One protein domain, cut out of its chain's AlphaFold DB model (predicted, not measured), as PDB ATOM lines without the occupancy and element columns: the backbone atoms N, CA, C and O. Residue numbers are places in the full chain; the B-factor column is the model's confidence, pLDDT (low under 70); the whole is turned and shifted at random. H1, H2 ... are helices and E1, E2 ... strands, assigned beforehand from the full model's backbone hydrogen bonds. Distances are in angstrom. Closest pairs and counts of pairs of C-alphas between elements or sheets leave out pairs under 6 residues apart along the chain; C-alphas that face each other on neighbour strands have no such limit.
ATOM      1  N   ALA A   6     203.588 182.275 120.522       57.81
ATOM      2  CA  ALA A   6     203.641 182.451 119.072       57.81
ATOM      3  C   ALA A   6     203.855 181.153 118.272       57.81
ATOM      4  O   ALA A   6     203.229 181.013 117.221       57.81
ATOM      5  N   PRO A   7     204.644 180.167 118.750       58.91
ATOM      6  CA  PRO A   7     204.684 178.849 118.120       58.91
ATOM      7  C   PRO A   7     203.338 178.117 118.195       58.91
ATOM      8  O   PRO A   7     202.986 177.414 117.256       58.91
ATOM      9  N   LEU A   8     202.553 178.319 119.263       64.12
ATOM     10  CA  LEU A   8     201.231 177.705 119.425       64.12
ATOM     11  C   LEU A   8     200.222 178.269 118.413       64.12
ATOM     12  O   LEU A   8     199.577 177.504 117.699       64.12
ATOM     13  N   SER A   9     200.113 179.598 118.309       59.91
ATOM     14  CA  SER A   9     199.194 180.231 117.351       59.91
ATOM     15  C   SER A   9     199.612 179.983 115.898       59.91
ATOM     16  O   SER A   9     198.759 179.726 115.052       59.91
ATOM     17  N   SER A  10     200.918 180.004 115.612       62.62
ATOM     18  CA  SER A  10     201.455 179.680 114.284       62.62
ATOM     19  C   SER A  10     201.271 178.204 113.925       62.62
ATOM     20  O   SER A  10     200.964 177.903 112.777       62.62
ATOM     21  N   GLY A  11     201.450 177.286 114.881       62.28
ATOM     22  CA  GLY A  11     201.309 175.847 114.655       62.28
ATOM     23  C   GLY A  11     199.876 175.453 114.305       62.28
ATOM     24  O   GLY A  11     199.659 174.760 113.310       62.28
ATOM     25  N   LEU A  12     198.890 175.978 115.041       66.88
ATOM     26  CA  LEU A  12     197.473 175.745 114.742       66.88
ATOM     27  C   LEU A  12     197.097 176.231 113.332       66.88
ATOM     28  O   LEU A  12     196.398 175.528 112.606       66.88
ATOM     29  N   GLY A  13     197.623 177.386 112.906       58.38
ATOM     30  CA  GLY A  13     197.424 177.907 111.548       58.38
ATOM     31  C   GLY A  13     198.069 177.066 110.434       58.38
ATOM     32  O   GLY A  13     197.699 177.217 109.277       58.38
ATOM     33  N   GLN A  14     199.004 176.169 110.766       63.34
ATOM     34  CA  GLN A  14     199.715 175.288 109.824       63.34
ATOM     35  C   GLN A  14     199.229 173.825 109.883       63.34
ATOM     36  O   GLN A  14     199.852 172.918 109.310       63.34
ATOM     37  N   GLY A  15     198.113 173.585 110.584       65.81
ATOM     38  CA  GLY A  15     197.528 172.256 110.766       65.81
ATOM     39  C   GLY A  15     198.329 171.355 111.708       65.81
ATOM     40  O   GLY A  15     198.229 170.134 111.608       65.81
ATOM     41  N   ILE A  16     199.148 171.935 112.593       72.06
ATOM     42  CA  ILE A  16     199.843 171.205 113.655       72.06
ATOM     43  C   ILE A  16     198.947 171.209 114.888       72.06
ATOM     44  O   ILE A  16     198.622 172.261 115.440       72.06
ATOM     45  N   TYR A  17     198.566 170.012 115.325       75.94
ATOM     46  CA  TYR A  17     197.773 169.810 116.528       75.94
ATOM     47  C   TYR A  17     198.687 169.363 117.665       75.94
ATOM     48  O   TYR A  17     199.426 168.389 117.536       75.94
ATOM     49  N   PHE A  18     198.634 170.085 118.781       84.50
ATOM     50  CA  PHE A  18     199.387 169.753 119.986       84.50
ATOM     51  C   PHE A  18     198.527 168.874 120.890       84.50
ATOM     52  O   PHE A  18     197.412 169.263 121.231       84.50
ATOM     53  N   SER A  19     199.050 167.720 121.310       87.56
ATOM     54  CA  SER A  19     198.402 166.892 122.336       87.56
ATOM     55  C   SER A  19     198.372 167.621 123.681       87.56
ATOM     56  O   SER A  19     197.360 167.606 124.380       87.56
ATOM     57  N   LYS A  20     199.482 168.280 124.043       92.81
ATOM     58  CA  LYS A  20     199.667 169.022 125.299       92.81
ATOM     59  C   LYS A  20     200.579 170.233 125.062       92.81
ATOM     60  O   LYS A  20     201.479 170.188 124.226       92.81
ATOM     61  N   PHE A  21     200.351 171.320 125.799       91.88
ATOM     62  CA  PHE A  21     201.171 172.537 125.748       91.88
ATOM     63  C   PHE A  21     201.447 173.040 127.164       91.88
ATOM     64  O   PHE A  21     200.517 173.247 127.942       91.88
ATOM     65  N   PHE A  22     202.720 173.288 127.475       92.62
ATOM     66  CA  PHE A  22     203.158 173.754 128.788       92.62
ATOM     67  C   PHE A  22     203.968 175.041 128.659       92.62
ATOM     68  O   PHE A  22     204.933 175.116 127.902       92.62
ATOM     69  N   SER A  23     203.600 176.048 129.448       90.38
ATOM     70  CA  SER A  23     204.389 177.266 129.634       90.38
ATOM     71  C   SER A  23     204.965 177.259 131.046       90.38
ATOM     72  O   SER A  23     204.279 177.640 131.988       90.38
ATOM     73  N   ILE A  24     206.220 176.828 131.187       87.50
ATOM     74  CA  ILE A  24     206.870 176.606 132.496       87.50
ATOM     75  C   ILE A  24     207.474 177.863 133.140       87.50
ATOM     76  O   ILE A  24     207.858 177.833 134.308       87.50
ATOM     77  N   GLY A  25     207.530 178.984 132.411       84.25
ATOM     78  CA  GLY A  25     207.953 180.282 132.946       84.25
ATOM     79  C   GLY A  25     209.281 180.208 133.706       84.25
ATOM     80  O   GLY A  25     210.294 179.797 133.147       84.25
ATOM     81  N   ASN A  26     209.251 180.582 134.987       83.19
ATOM     82  CA  ASN A  26     210.434 180.683 135.849       83.19
ATOM     83  C   ASN A  26     210.963 179.339 136.379       83.19
ATOM     84  O   ASN A  26     212.038 179.331 136.972       83.19
ATOM     85  N   LYS A  27     210.237 178.223 136.197       88.19
ATOM     86  CA  LYS A  27     210.693 176.874 136.594       88.19
ATOM     87  C   LYS A  27     211.087 176.769 138.077       88.19
ATOM     88  O   LYS A  27     212.166 176.283 138.429       88.19
ATOM     89  N   VAL A  28     210.240 177.326 138.949       86.25
ATOM     90  CA  VAL A  28     210.498 177.378 140.400       86.25
ATOM     91  C   VAL A  28     210.449 175.980 141.015       86.25
ATOM     92  O   VAL A  28     211.304 175.663 141.837       86.25
ATOM     93  N   ASP A  29     209.478 175.177 140.579       90.12
ATOM     94  CA  ASP A  29     209.238 173.805 141.028       90.12
ATOM     95  C   ASP A  29     209.413 172.834 139.850       90.12
ATOM     96  O   ASP A  29     210.500 172.300 139.659       90.12
ATOM     97  N   ILE A  30     208.398 172.729 138.981       93.19
ATOM     98  CA  ILE A  30     208.447 171.918 137.755       93.19
ATOM     99  C   ILE A  30     209.336 172.568 136.689       93.19
ATOM    100  O   ILE A  30     209.149 173.744 136.340       93.19
ATOM    101  N   ASP A  31     210.258 171.786 136.127       93.19
ATOM    102  CA  ASP A  31     211.156 172.204 135.049       93.19
ATOM    103  C   ASP A  31     211.016 171.358 133.765       93.19
ATOM    104  O   ASP A  31     210.123 170.520 133.607       93.19
ATOM    105  N   GLU A  32     211.866 171.636 132.773       93.31
ATOM    106  CA  GLU A  32     211.877 170.913 131.499       93.31
ATOM    107  C   GLU A  32     212.151 169.414 131.637       93.31
ATOM    108  O   GLU A  32     211.697 168.655 130.788       93.31
ATOM    109  N   ASN A  33     212.884 168.982 132.663       95.56
ATOM    110  CA  ASN A  33     213.238 167.580 132.862       95.56
ATOM    111  C   ASN A  33     212.026 166.788 133.338       95.56
ATOM    112  O   ASN A  33     211.781 165.704 132.816       95.56
ATOM    113  N   ASP A  34     211.246 167.348 134.267       96.19
ATOM    114  CA  ASP A  34     210.024 166.710 134.769       96.19
ATOM    115  C   ASP A  34     209.003 166.531 133.639       96.19
ATOM    116  O   ASP A  34     208.425 165.457 133.458       96.19
ATOM    117  N   LEU A  35     208.821 167.572 132.817       96.50
ATOM    118  CA  LEU A  35     207.932 167.496 131.658       96.50
ATOM    119  C   LEU A  35     208.459 166.555 130.580       96.50
ATOM    120  O   LEU A  35     207.662 165.872 129.943       96.50
ATOM    121  N   LEU A  36     209.773 166.518 130.360       96.81
ATOM    122  CA  LEU A  36     210.376 165.606 129.397       96.81
ATOM    123  C   LEU A  36     210.176 164.149 129.839       96.81
ATOM    124  O   LEU A  36     209.769 163.335 129.019       96.81
ATOM    125  N   GLU A  37     210.365 163.835 131.124       96.56
ATOM    126  CA  GLU A  37     210.077 162.510 131.697       96.56
ATOM    127  C   GLU A  37     208.603 162.127 131.527       96.56
ATOM    128  O   GLU A  37     208.311 161.054 131.003       96.56
ATOM    129  N   TYR A  38     207.683 163.024 131.889       97.38
ATOM    130  CA  TYR A  38     206.245 162.800 131.739       97.38
ATOM    131  C   TYR A  38     205.833 162.573 130.274       97.38
ATOM    132  O   TYR A  38     205.163 161.594 129.948       97.38
ATOM    133  N   LEU A  39     206.260 163.460 129.371       96.88
ATOM    134  CA  LEU A  39     205.924 163.378 127.948       96.88
ATOM    135  C   LEU A  39     206.613 162.204 127.249       96.88
ATOM    136  O   LEU A  39     206.106 161.723 126.236       96.88
ATOM    137  N   GLY A  40     207.753 161.745 127.771       96.19
ATOM    138  CA  GLY A  40     208.462 160.557 127.305       96.19
ATOM    139  C   GLY A  40     207.600 159.302 127.399       96.19
ATOM    140  O   GLY A  40     207.500 158.558 126.428       96.19
ATOM    141  N   GLU A  41     206.868 159.145 128.500       95.12
ATOM    142  CA  GLU A  41     206.009 157.979 128.745       95.12
ATOM    143  C   GLU A  41     204.568 158.152 128.229       95.12
ATOM    144  O   GLU A  41     203.821 157.183 128.135       95.12
ATOM    145  N   ASP A  42     204.160 159.371 127.865       96.31
ATOM    146  CA  ASP A  42     202.791 159.653 127.423       96.31
ATOM    147  C   ASP A  42     202.468 159.028 126.043       96.31
ATOM    148  O   ASP A  42     203.056 159.446 125.034       96.31
ATOM    149  N   PRO A  43     201.522 158.073 125.946       92.38
ATOM    150  CA  PRO A  43     201.183 157.412 124.685       92.38
ATOM    151  C   PRO A  43     200.476 158.333 123.679       92.38
ATOM    152  O   PRO A  43     200.496 158.049 122.480       92.38
ATOM    153  N   GLU A  44     199.875 159.442 124.123       91.75
ATOM    154  CA  GLU A  44     199.244 160.420 123.222       91.75
ATOM    155  C   GLU A  44     200.267 161.344 122.544       91.75
ATOM    156  O   GLU A  44     199.960 162.012 121.552       91.75
ATOM    157  N   THR A  45     201.495 161.395 123.061       92.94
ATOM    158  CA  THR A  45     202.547 162.277 122.555       92.94
ATOM    159  C   THR A  45     203.461 161.522 121.599       92.94
ATOM    160  O   THR A  45     204.232 160.657 122.003       92.94
ATOM    161  N   ARG A  46     203.408 161.879 120.308       91.81
ATOM    162  CA  ARG A  46     204.222 161.244 119.250       91.81
ATOM    163  C   ARG A  46     205.585 161.902 119.039       91.81
ATOM    164  O   ARG A  46     206.516 161.235 118.612       91.81
ATOM    165  N   ALA A  47     205.703 163.194 119.335       94.44
ATOM    166  CA  ALA A  47     206.943 163.960 119.256       94.44
ATOM    167  C   ALA A  47     206.933 165.062 120.321       94.44
ATOM    168  O   ALA A  47     205.872 165.601 120.641       94.44
ATOM    169  N   ILE A  48     208.105 165.403 120.852       96.62
ATOM    170  CA  ILE A  48     208.273 166.448 121.867       96.62
ATOM    171  C   ILE A  48     209.047 167.602 121.244       96.62
ATOM    172  O   ILE A  48     210.117 167.398 120.674       96.62
ATOM    173  N   ILE A  49     208.537 168.825 121.383       95.69
ATOM    174  CA  ILE A  49     209.278 170.030 121.010       95.69
ATOM    175  C   ILE A  49     209.560 170.913 122.217       95.69
ATOM    176  O   ILE A  49     208.706 171.099 123.081       95.69
ATOM    177  N   LEU A  50     210.761 171.480 122.254       95.25
ATOM    178  CA  LEU A  50     211.254 172.296 123.353       95.25
ATOM    179  C   LEU A  50     211.669 173.674 122.835       95.25
ATOM    180  O   LEU A  50     212.527 173.794 121.961       95.25
ATOM    181  N   TYR A  51     211.104 174.729 123.415       92.19
ATOM    182  CA  TYR A  51     211.605 176.093 123.263       92.19
ATOM    183  C   TYR A  51     212.491 176.409 124.471       92.19
ATOM    184  O   TYR A  51     211.997 176.575 125.586       92.19
ATOM    185  N   VAL A  52     213.809 176.419 124.272       90.19
ATOM    186  CA  VAL A  52     214.782 176.375 125.369       90.19
ATOM    187  C   VAL A  52     215.547 177.687 125.458       90.19
ATOM    188  O   VAL A  52     216.392 177.986 124.619       90.19
ATOM    189  N   GLU A  53     215.323 178.448 126.523       86.12
ATOM    190  CA  GLU A  53     216.198 179.571 126.886       86.12
ATOM    191  C   GLU A  53     217.381 179.084 127.728       86.12
ATOM    192  O   GLU A  53     218.540 179.363 127.409       86.12
ATOM    193  N   GLN A  54     217.093 178.269 128.741       85.94
ATOM    194  CA  GLN A  54     218.066 177.670 129.646       85.94
ATOM    195  C   GLN A  54     217.576 176.296 130.108       85.94
ATOM    196  O   GLN A  54     216.373 176.109 130.311       85.94
ATOM    197  N   ILE A  55     218.519 175.375 130.308       90.50
ATOM    198  CA  ILE A  55     218.312 174.115 131.023       90.50
ATOM    199  C   ILE A  55     218.955 174.233 132.406       90.50
ATOM    200  O   ILE A  55     220.133 174.590 132.500       90.50
ATOM    201  N   ARG A  56     218.194 173.973 133.475       85.69
ATOM    202  CA  ARG A  56     218.653 174.167 134.864       85.69
ATOM    203  C   ARG A  56     219.579 173.037 135.307       85.69
ATOM    204  O   ARG A  56     220.658 173.297 135.832       85.69
ATOM    205  N   ASN A  57     219.186 171.791 135.041       92.25
ATOM    206  CA  ASN A  57     219.978 170.597 135.330       92.25
ATOM    207  C   ASN A  57     220.374 169.875 134.033       92.25
ATOM    208  O   ASN A  57     219.709 168.944 133.586       92.25
ATOM    209  N   GLY A  58     221.481 170.310 133.423       93.75
ATOM    210  CA  GLY A  58     221.938 169.781 132.134       93.75
ATOM    211  C   GLY A  58     222.290 168.290 132.144       93.75
ATOM    212  O   GLY A  58     222.075 167.614 131.142       93.75
ATOM    213  N   ARG A  59     222.793 167.753 133.267       95.69
ATOM    214  CA  ARG A  59     223.117 166.320 133.372       95.69
ATOM    215  C   ARG A  59     221.844 165.478 133.345       95.69
ATOM    216  O   ARG A  59     221.738 164.607 132.487       95.69
ATOM    217  N   ARG A  60     220.871 165.810 134.209       97.19
ATOM    218  CA  ARG A  60     219.552 165.156 134.219       97.19
ATOM    219  C   ARG A  60     218.901 165.250 132.842       97.19
ATOM    220  O   ARG A  60     218.452 164.235 132.330       97.19
ATOM    221  N   PHE A  61     218.944 166.425 132.211       97.44
ATOM    222  CA  PHE A  61     218.400 166.608 130.867       97.44
ATOM    223  C   PHE A  61     218.999 165.628 129.862       97.44
ATOM    224  O   PHE A  61     218.261 164.975 129.135       97.44
ATOM    225  N   MET A  62     220.327 165.515 129.806       97.88
ATOM    226  CA  MET A  62     220.986 164.629 128.846       97.88
ATOM    227  C   MET A  62     220.655 163.156 129.092       97.88
ATOM    228  O   MET A  62     220.434 162.425 128.126       97.88
ATOM    229  N   ASP A  63     220.615 162.728 130.354       97.81
ATOM    230  CA  ASP A  63     220.322 161.341 130.721       97.81
ATOM    231  C   ASP A  63     218.860 160.985 130.399       97.81
ATOM    232  O   ASP A  63     218.587 159.979 129.738       97.81
ATOM    233  N   THR A  64     217.926 161.867 130.765       97.69
ATOM    234  CA  THR A  64     216.498 161.746 130.452       97.69
ATOM    235  C   THR A  64     216.249 161.782 128.945       97.69
ATOM    236  O   THR A  64     215.590 160.892 128.405       97.69
ATOM    237  N   ALA A  65     216.813 162.766 128.238       98.00
ATOM    238  CA  ALA A  65     216.651 162.905 126.796       98.00
ATOM    239  C   ALA A  65     217.183 161.678 126.055       98.00
ATOM    240  O   ALA A  65     216.480 161.157 125.200       98.00
ATOM    241  N   ARG A  66     218.361 161.154 126.426       97.62
ATOM    242  CA  ARG A  66     218.943 159.960 125.790       97.62
ATOM    243  C   ARG A  66     218.036 158.737 125.908       97.62
ATOM    244  O   ARG A  66     217.952 157.943 124.976       97.62
ATOM    245  N   ARG A  67     217.366 158.571 127.052       97.31
ATOM    246  CA  ARG A  67     216.406 157.479 127.251       97.31
ATOM    247  C   ARG A  67     215.195 157.638 126.334       97.31
ATOM    248  O   ARG A  67     214.772 156.664 125.720       97.31
ATOM    249  N   ILE A  68     214.668 158.853 126.208       97.69
ATOM    250  CA  ILE A  68     213.434 159.136 125.463       97.69
ATOM    251  C   ILE A  68     213.659 159.127 123.951       97.69
ATOM    252  O   ILE A  68     212.887 158.512 123.221       97.69
ATOM    253  N   THR A  69     214.744 159.734 123.470       96.88
ATOM    254  CA  THR A  69     215.042 159.863 122.031       96.88
ATOM    255  C   THR A  69     215.246 158.525 121.326       96.88
ATOM    256  O   THR A  69     215.136 158.463 120.105       96.88
ATOM    257  N   SER A  70     215.465 157.441 122.078       94.00
ATOM    258  CA  SER A  70     215.503 156.072 121.551       94.00
ATOM    259  C   SER A  70     214.175 155.589 120.955       94.00
ATOM    260  O   SER A  70     214.182 154.705 120.102       94.00
ATOM    261  N   HIS A  71     213.042 156.145 121.391       93.00
ATOM    262  CA  HIS A  71     211.705 155.699 120.975       93.00
ATOM    263  C   HIS A  71     210.722 156.846 120.711       93.00
ATOM    264  O   HIS A  71     209.656 156.613 120.141       93.00
ATOM    265  N   LYS A  72     211.054 158.081 121.103       94.88
ATOM    266  CA  LYS A  72     210.216 159.261 120.891       94.88
ATOM    267  C   LYS A  72     211.070 160.462 120.483       94.88
ATOM    268  O   LYS A  72     211.938 160.879 121.250       94.88
ATOM    269  N   PRO A  73     210.841 161.047 119.298       95.75
ATOM    270  CA  PRO A  73     211.648 162.156 118.815       95.75
ATOM    271  C   PRO A  73     211.496 163.398 119.699       95.75
ATOM    272  O   PRO A  73     210.385 163.785 120.074       95.75
ATOM    273  N   VAL A  74     212.627 164.050 119.978       97.50
ATOM    274  CA  VAL A  74     212.704 165.312 120.722       97.50
ATOM    275  C   VAL A  74     213.414 166.350 119.862       97.50
ATOM    276  O   VAL A  74     214.549 166.131 119.439       97.50
ATOM    277  N   VAL A  75     212.768 167.491 119.628       97.25
ATOM    278  CA  VAL A  75     213.329 168.622 118.875       97.25
ATOM    279  C   VAL A  75     213.453 169.828 119.797       97.25
ATOM    280  O   VAL A  75     212.512 170.163 120.511       97.25
ATOM    281  N   ALA A  76     214.590 170.514 119.793       96.56
ATOM    282  CA  ALA A  76     214.818 171.685 120.628       96.56
ATOM    283  C   ALA A  76     215.237 172.903 119.803       96.56
ATOM    284  O   ALA A  76     216.168 172.852 119.003       96.56
ATOM    285  N   LEU A  77     214.596 174.039 120.066       94.56
ATOM    286  CA  LEU A  77     215.033 175.354 119.619       94.56
ATOM    287  C   LEU A  77     215.725 176.068 120.782       94.56
ATOM    288  O   LEU A  77     215.066 176.550 121.705       94.56
ATOM    289  N   LYS A  78     217.059 176.168 120.732       92.25
ATOM    290  CA  LYS A  78     217.829 176.971 121.693       92.25
ATOM    291  C   LYS A  78     217.741 178.453 121.332       92.25
ATOM    292  O   LYS A  78     218.144 178.854 120.244       92.25
ATOM    293  N   ILE A  79     217.302 179.277 122.274       88.88
ATOM    294  CA  ILE A  79     217.268 180.740 122.154       88.88
ATOM    295  C   ILE A  79     218.560 181.350 122.675       88.88
ATOM    296  O   ILE A  79     219.240 180.775 123.520       88.88
ATOM    297  N   GLY A  80     218.944 182.508 122.141       84.25
ATOM    298  CA  GLY A  80     220.206 183.151 122.500       84.25
ATOM    299  C   GLY A  80     221.433 182.432 121.936       84.25
ATOM    300  O   GLY A  80     222.433 182.275 122.626       84.25
ATOM    301  N   ARG A  81     221.345 181.974 120.679       81.44
ATOM    302  CA  ARG A  81     222.430 181.274 119.961       81.44
ATOM    303  C   ARG A  81     223.626 182.179 119.651       81.44
ATOM    304  O   ARG A  81     224.754 181.710 119.559       81.44
ATOM    305  N   THR A  82     223.367 183.470 119.462       81.56
ATOM    306  CA  THR A  82     224.364 184.497 119.139       81.56
ATOM    307  C   THR A  82     224.686 185.340 120.367       81.56
ATOM    308  O   THR A  82     223.910 185.371 121.320       81.56
ATOM    309  N   SER A  83     225.787 186.094 120.338       77.75
ATOM    310  CA  SER A  83     226.125 187.009 121.437       77.75
ATOM    311  C   SER A  83     225.022 188.047 121.688       77.75
ATOM    312  O   SER A  83     224.706 188.336 122.839       77.75
ATOM    313  N   SER A  84     224.396 188.579 120.633       82.12
ATOM    314  CA  SER A  84     223.272 189.517 120.740       82.12
ATOM    315  C   SER A  84     222.025 188.864 121.332       82.12
ATOM    316  O   SER A  84     221.427 189.423 122.251       82.12
ATOM    317  N   GLY A  85     221.663 187.664 120.872       80.12
ATOM    318  CA  GLY A  85     220.523 186.925 121.408       80.12
ATOM    319  C   GLY A  85     220.741 186.474 122.854       80.12
ATOM    320  O   GLY A  85     219.818 186.543 123.660       80.12
ATOM    321  N   ALA A  86     221.956 186.039 123.195       76.62
ATOM    322  CA  ALA A  86     222.324 185.649 124.551       76.62
ATOM    323  C   ALA A  86     222.219 186.839 125.510       76.62
ATOM    324  O   ALA A  86     221.629 186.693 126.574       76.62
ATOM    325  N   ARG A  87     222.698 188.032 125.115       76.94
ATOM    326  CA  ARG A  87     222.516 189.261 125.908       76.94
ATOM    327  C   ARG A  87     221.040 189.605 126.108       76.94
ATOM    328  O   ARG A  87     220.646 189.899 127.229       76.94
ATOM    329  N   ALA A  88     220.229 189.528 125.051       77.44
ATOM    330  CA  ALA A  88     218.794 189.796 125.142       77.44
ATOM    331  C   ALA A  88     218.078 188.811 126.089       77.44
ATOM    332  O   ALA A  88     217.297 189.222 126.945       77.44
ATOM    333  N   SER A  89     218.397 187.517 125.997       71.81
ATOM    334  CA  SER A  89     217.841 186.487 126.885       71.81
ATOM    335  C   SER A  89     218.330 186.643 128.332       71.81
ATOM    336  O   SER A  89     217.528 186.565 129.262       71.81
ATOM    337  N   ALA A  90     219.614 186.953 128.536       71.44
ATOM    338  CA  ALA A  90     220.185 187.209 129.858       71.44
ATOM    339  C   ALA A  90     219.545 188.431 130.533       71.44
ATOM    340  O   ALA A  90     219.240 188.371 131.718       71.44
ATOM    341  N   SER A  91     219.264 189.513 129.793       68.06
ATOM    342  CA  SER A  91     218.566 190.681 130.358       68.06
ATOM    343  C   SER A  91     217.131 190.383 130.796       68.06
ATOM    344  O   SER A  91     216.607 191.068 131.667       68.06
ATOM    345  N   HIS A  92     216.503 189.360 130.209       68.12
ATOM    346  CA  HIS A  92     215.137 188.956 130.533       68.12
ATOM    347  C   HIS A  92     215.069 187.947 131.693       68.12
ATOM    348  O   HIS A  92     214.088 187.918 132.426       68.12
ATOM    349  N   THR A  93     216.106 187.125 131.873       61.72
ATOM    350  CA  THR A  93     216.109 186.006 132.838       61.72
ATOM    351  C   THR A  93     217.071 186.196 134.012       61.72
ATOM    352  O   THR A  93     216.968 185.485 135.007       61.72
ATOM    353  N   GLY A  94     218.026 187.126 133.911       60.28
ATOM    354  CA  GLY A  94     219.089 187.333 134.899       60.28
ATOM    355  C   GLY A  94     220.116 186.192 134.984       60.28
ATOM    356  O   GLY A  94     220.984 186.225 135.852       60.28
ATOM    357  N   ALA A  95     220.035 185.184 134.109       62.53
ATOM    358  CA  ALA A  95     220.854 183.977 134.177       62.53
ATOM    359  C   ALA A  95     222.110 184.040 133.289       62.53
ATOM    360  O   ALA A  95     222.121 184.650 132.216       62.53
ATOM    361  N   ILE A  96     223.170 183.335 133.709       59.75
ATOM    362  CA  ILE A  96     224.351 183.088 132.874       59.75
ATOM    363  C   ILE A  96     223.946 182.130 131.748       59.75
ATOM    364  O   ILE A  96     223.662 180.953 131.976       59.75
ATOM    365  N   VAL A  97     223.921 182.636 130.517       62.78
ATOM    366  CA  VAL A  97     223.567 181.844 129.336       62.78
ATOM    367  C   VAL A  97     224.767 180.988 128.930       62.78
ATOM    368  O   VAL A  97     225.785 181.504 128.472       62.78
ATOM    369  N   GLY A  98     224.650 179.667 129.094       65.81
ATOM    370  CA  GLY A  98     225.648 178.715 128.597       65.81
ATOM    371  C   GLY A  98     225.855 178.845 127.084       65.81
ATOM    372  O   GLY A  98     224.936 179.220 126.350       65.81
ATOM    373  N   THR A  99     227.065 178.549 126.603       74.88
ATOM    374  CA  THR A  99     227.409 178.769 125.194       74.88
ATOM    375  C   THR A  99     226.580 177.876 124.274       74.88
ATOM    376  O   THR A  99     226.318 176.708 124.559       74.88
ATOM    377  N   HIS A 100     226.176 178.426 123.131       82.62
ATOM    378  CA  HIS A 100     225.378 177.702 122.145       82.62
ATOM    379  C   HIS A 100     226.032 176.383 121.699       82.62
ATOM    380  O   HIS A 100     225.349 175.369 121.595       82.62
ATOM    381  N   ALA A 101     227.357 176.383 121.524       86.12
ATOM    382  CA  ALA A 101     228.125 175.199 121.147       86.12
ATOM    383  C   ALA A 101     228.012 174.053 122.169       86.12
ATOM    384  O   ALA A 101     227.967 172.892 121.773       86.12
ATOM    385  N   VAL A 102     227.919 174.362 123.470       90.12
ATOM    386  CA  VAL A 102     227.733 173.344 124.517       90.12
ATOM    387  C   VAL A 102     226.338 172.729 124.434       90.12
ATOM    388  O   VAL A 102     226.215 171.513 124.539       90.12
ATOM    389  N   TYR A 103     225.301 173.535 124.188       92.50
ATOM    390  CA  TYR A 103     223.943 173.018 123.987       92.50
ATOM    391  C   TYR A 103     223.848 172.127 122.744       92.50
ATOM    392  O   TYR A 103     223.320 171.028 122.841       92.50
ATOM    393  N   GLU A 104     224.404 172.553 121.606       92.00
ATOM    394  CA  GLU A 104     224.425 171.742 120.375       92.00
ATOM    395  C   GLU A 104     225.176 170.417 120.577       92.00
ATOM    396  O   GLU A 104     224.703 169.353 120.176       92.00
ATOM    397  N   ALA A 105     226.325 170.450 121.262       94.25
ATOM    398  CA  ALA A 105     227.070 169.238 121.591       94.25
ATOM    399  C   ALA A 105     226.272 168.305 122.516       94.25
ATOM    400  O   ALA A 105     226.220 167.100 122.261       94.25
ATOM    401  N   ALA A 106     225.628 168.854 123.551       95.19
ATOM    402  CA  ALA A 106     224.806 168.095 124.485       95.19
ATOM    403  C   ALA A 106     223.597 167.456 123.787       95.19
ATOM    404  O   ALA A 106     223.379 166.257 123.942       95.19
ATOM    405  N   PHE A 107     222.867 168.225 122.971       97.06
ATOM    406  CA  PHE A 107     221.724 167.746 122.191       97.06
ATOM    407  C   PHE A 107     222.118 166.594 121.269       97.06
ATOM    408  O   PHE A 107     221.506 165.526 121.321       97.06
ATOM    409  N   ARG A 108     223.224 166.739 120.528       96.25
ATOM    410  CA  ARG A 108     223.758 165.666 119.679       96.25
ATOM    411  C   ARG A 108     224.110 164.399 120.470       96.25
ATOM    412  O   ARG A 108     223.872 163.298 119.991       96.25
ATOM    413  N   GLN A 109     224.655 164.529 121.681       97.06
ATOM    414  CA  GLN A 109     225.031 163.392 122.538       97.06
ATOM    415  C   GLN A 109     223.848 162.662 123.193       97.06
ATOM    416  O   GLN A 109     224.034 161.567 123.741       97.06
ATOM    417  N   CYS A 110     222.658 163.264 123.199       97.56
ATOM    418  CA  CYS A 110     221.440 162.653 123.729       97.56
ATOM    419  C   CYS A 110     220.342 162.460 122.673       97.56
ATOM    420  O   CYS A 110     219.224 162.114 123.038       97.56
ATOM    421  N   GLY A 111     220.646 162.638 121.383       96.75
ATOM    422  CA  GLY A 111     219.705 162.390 120.283       96.75
ATOM    423  C   GLY A 111     218.617 163.455 120.118       96.75
ATOM    424  O   GLY A 111     217.625 163.205 119.440       96.75
ATOM    425  N   VAL A 112     218.771 164.629 120.738       98.00
ATOM    426  CA  VAL A 112     217.854 165.760 120.544       98.00
ATOM    427  C   VAL A 112     218.190 166.451 119.225       98.00
ATOM    428  O   VAL A 112     219.344 166.801 118.973       98.00
ATOM    429  N   ILE A 113     217.174 166.673 118.393       96.12
ATOM    430  CA  ILE A 113     217.304 167.346 117.098       96.12
ATOM    431  C   ILE A 113     217.283 168.861 117.324       96.12
ATOM    432  O   ILE A 113     216.351 169.396 117.924       96.12
ATOM    433  N   SER A 114     218.295 169.575 116.837       95.06
ATOM    434  CA  SER A 114     218.378 171.032 116.980       95.06
ATOM    435  C   SER A 114     217.639 171.759 115.855       95.06
ATOM    436  O   SER A 114     218.048 171.688 114.698       95.06
ATOM    437  N   ALA A 115     216.618 172.545 116.199       94.88
ATOM    438  CA  ALA A 115     215.976 173.492 115.287       94.88
ATOM    439  C   ALA A 115     216.650 174.874 115.353       94.88
ATOM    440  O   ALA A 115     217.120 175.317 116.411       94.88
ATOM    441  N   ARG A 116     216.683 175.596 114.227       91.38
ATOM    442  CA  ARG A 116     217.279 176.944 114.124       91.38
ATOM    443  C   ARG A 116     216.251 178.054 114.204       91.38
ATOM    444  O   ARG A 116     216.569 179.147 114.670       91.38
ATOM    445  N   THR A 117     215.019 177.768 113.802       91.81
ATOM    446  CA  THR A 117     213.912 178.723 113.818       91.81
ATOM    447  C   THR A 117     212.655 178.089 114.403       91.81
ATOM    448  O   THR A 117     212.541 176.869 114.504       91.81
ATOM    449  N   SER A 118     211.680 178.915 114.790       90.06
ATOM    450  CA  SER A 118     210.365 178.417 115.205       90.06
ATOM    451  C   SER A 118     209.626 177.711 114.068       90.06
ATOM    452  O   SER A 118     208.847 176.808 114.341       90.06
ATOM    453  N   ARG A 119     209.879 178.101 112.811       89.06
ATOM    454  CA  ARG A 119     209.337 177.422 111.630       89.06
ATOM    455  C   ARG A 119     209.923 176.018 111.502       89.06
ATOM    456  O   ARG A 119     209.162 175.068 111.526       89.06
ATOM    457  N   GLU A 120     211.250 175.889 111.522       91.94
ATOM    458  CA  GLU A 120     211.911 174.576 111.506       91.94
ATOM    459  C   GLU A 120     211.444 173.679 112.660       91.94
ATOM    460  O   GLU A 120     211.184 172.501 112.453       91.94
ATOM    461  N   LEU A 121     211.288 174.235 113.869       92.25
ATOM    462  CA  LEU A 121     210.791 173.486 115.026       92.25
ATOM    463  C   LEU A 121     209.408 172.874 114.753       92.25
ATOM    464  O   LEU A 121     209.165 171.718 115.093       92.25
ATOM    465  N   LEU A 122     208.509 173.656 114.152       90.12
ATOM    466  CA  LEU A 122     207.152 173.236 113.814       90.12
ATOM    467  C   LEU A 122     207.132 172.254 112.631       90.12
ATOM    468  O   LEU A 122     206.443 171.236 112.708       90.12
ATOM    469  N   ASP A 123     207.922 172.502 111.586       89.12
ATOM    470  CA  ASP A 123     208.028 171.622 110.415       89.12
ATOM    471  C   ASP A 123     208.568 170.238 110.812       89.12
ATOM    472  O   ASP A 123     207.983 169.209 110.462       89.12
ATOM    473  N   MET A 124     209.621 170.198 111.639       91.62
ATOM    474  CA  MET A 124     210.163 168.953 112.191       91.62
ATOM    475  C   MET A 124     209.136 168.236 113.075       91.62
ATOM    476  O   MET A 124     208.965 167.025 112.946       91.62
ATOM    477  N   ALA A 125     208.409 168.960 113.936       88.94
ATOM    478  CA  ALA A 125     207.354 168.370 114.766       88.94
ATOM    479  C   ALA A 125     206.270 167.698 113.917       88.94
ATOM    480  O   ALA A 125     205.811 166.598 114.234       88.94
ATOM    481  N   LYS A 126     205.867 168.349 112.822       86.38
ATOM    482  CA  LYS A 126     204.862 167.833 111.895       86.38
ATOM    483  C   LYS A 126     205.352 166.565 111.199       86.38
ATOM    484  O   LYS A 126     204.642 165.565 111.219       86.38
ATOM    485  N   ALA A 127     206.568 166.578 110.651       87.81
ATOM    486  CA  ALA A 127     207.147 165.403 110.003       87.81
ATOM    487  C   ALA A 127     207.263 164.221 110.982       87.81
ATOM    488  O   ALA A 127     206.727 163.145 110.724       87.81
ATOM    489  N   LEU A 128     207.863 164.450 112.151       89.31
ATOM    490  CA  LEU A 128     208.150 163.412 113.149       89.31
ATOM    491  C   LEU A 128     206.899 162.865 113.855       89.31
ATOM    492  O   LEU A 128     206.916 161.744 114.353       89.31
ATOM    493  N   SER A 129     205.812 163.638 113.914       85.81
ATOM    494  CA  SER A 129     204.542 163.178 114.499       85.81
ATOM    495  C   SER A 129     203.641 162.447 113.505       85.81
ATOM    496  O   SER A 129     202.768 161.680 113.927       85.81
ATOM    497  N   LEU A 130     203.815 162.680 112.201       83.25
ATOM    498  CA  LEU A 130     202.946 162.127 111.164       83.25
ATOM    499  C   LEU A 130     203.577 160.960 110.408       83.25
ATOM    500  O   LEU A 130     202.821 160.123 109.922       83.25
ATOM    501  N   GLN A 131     204.906 160.891 110.330       85.50
ATOM    502  CA  GLN A 131     205.619 159.912 109.516       85.50
ATOM    503  C   GLN A 131     206.408 158.908 110.362       85.50
ATOM    504  O   GLN A 131     206.973 159.282 111.393       85.50
TER     505      GLN A 131
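This is residues 6 to 131 of the 249 residues of the protein "Succ_CoA_lig domain-containing protein" of Clostridia bacterium (UniProt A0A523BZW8). A small parallel sheet of three strands, E1, E2 and E3, makes the core, with H2 and H5 over one face and H6 over the other, in three layers. H3 sits between H2 and H5, H1 packs by a few residues on the beginning of H6, and H4 lies off beyond the end of E2, touching no helix. The 126 printed residues hold six named helices and three named strands, in the order H1 H2 E1 H3 E2 H4 H5 E3 H6; the class is mostly helix. The whole is compact, with a radius of gyration of the C-alphas of 14.0 A, and rounded, spanning 37 by 32 by 27 A.

H1 is residues 6 to 13, 10.8 A long, from C-alpha 6 at (203.641, 182.451, 119.072). H2 is residues 32 to 41, 14.5 A, and E1 is residues 48 to 52, 12.4 A, from C-alpha 48 at (208.273, 166.448, 121.867). H3 is residues 58 to 69, 15.7 A, and E2 is residues 74 to 78, 12.8 A. H4 is residues 83 to 93, 15.2 A, and H5 is residues 100 to 110, 15.6 A. E3 is residues 113 to 115, 6.5 A. H6 is residues 118 to 130, 18.4 A, to C-alpha 130 at (202.946, 162.127, 111.164).

E1 and E2 are parallel at 15 degrees, with N 50 and O 75 2.8 A apart, within hydrogen-bond range. E2 and E3 are parallel at 39 degrees, with N 113 and O 74 2.9 A apart, also within range. E1, H3, E2 and E2, H4 H5, E3 are strand-helix-strand units, two parallel neighbour strands with helices between, each with a right-handed crossover. H6 is on the sheet over E2, at a height of 8.6 A; its closest C-alphas to E2 are Leu 121 and Leu 77, 6.5 A apart. H5 is on the opposite face at a height of 8.1 A. H2 is on the same face as H5, at a height of 9.9 A. H3 only grazes the sheet with residues 65 to 69. H3 touches H2 at a shallow tilt of 18 degrees, closest at the C-alphas of Gly 40 and Ile 68, 5.5 A. H3 touches H5 at a steep tilt of 43 degrees, closest at the C-alphas of Arg 66 and Cys 110, 4.2 A. H1 only just touches H6, with 3 pairs of C-alphas within 8 A, made by residues 118 to 122 of H6 alone; the closest are those of Pro 7 and Ser 118, 6.4 A. In H1, H2, H3, H4, H5 and H6 every O i to N i+4 pair is within hydrogen-bond range.

The C-alphas farthest apart are those of Gly 94 and Gln 131, 39.7 A. The printed part has no cut. The link from H1 to H2, 18 residues, is long. The mean pLDDT of the printed part is 86.7; residues 6 to 15 and 91 to 98 are under 70.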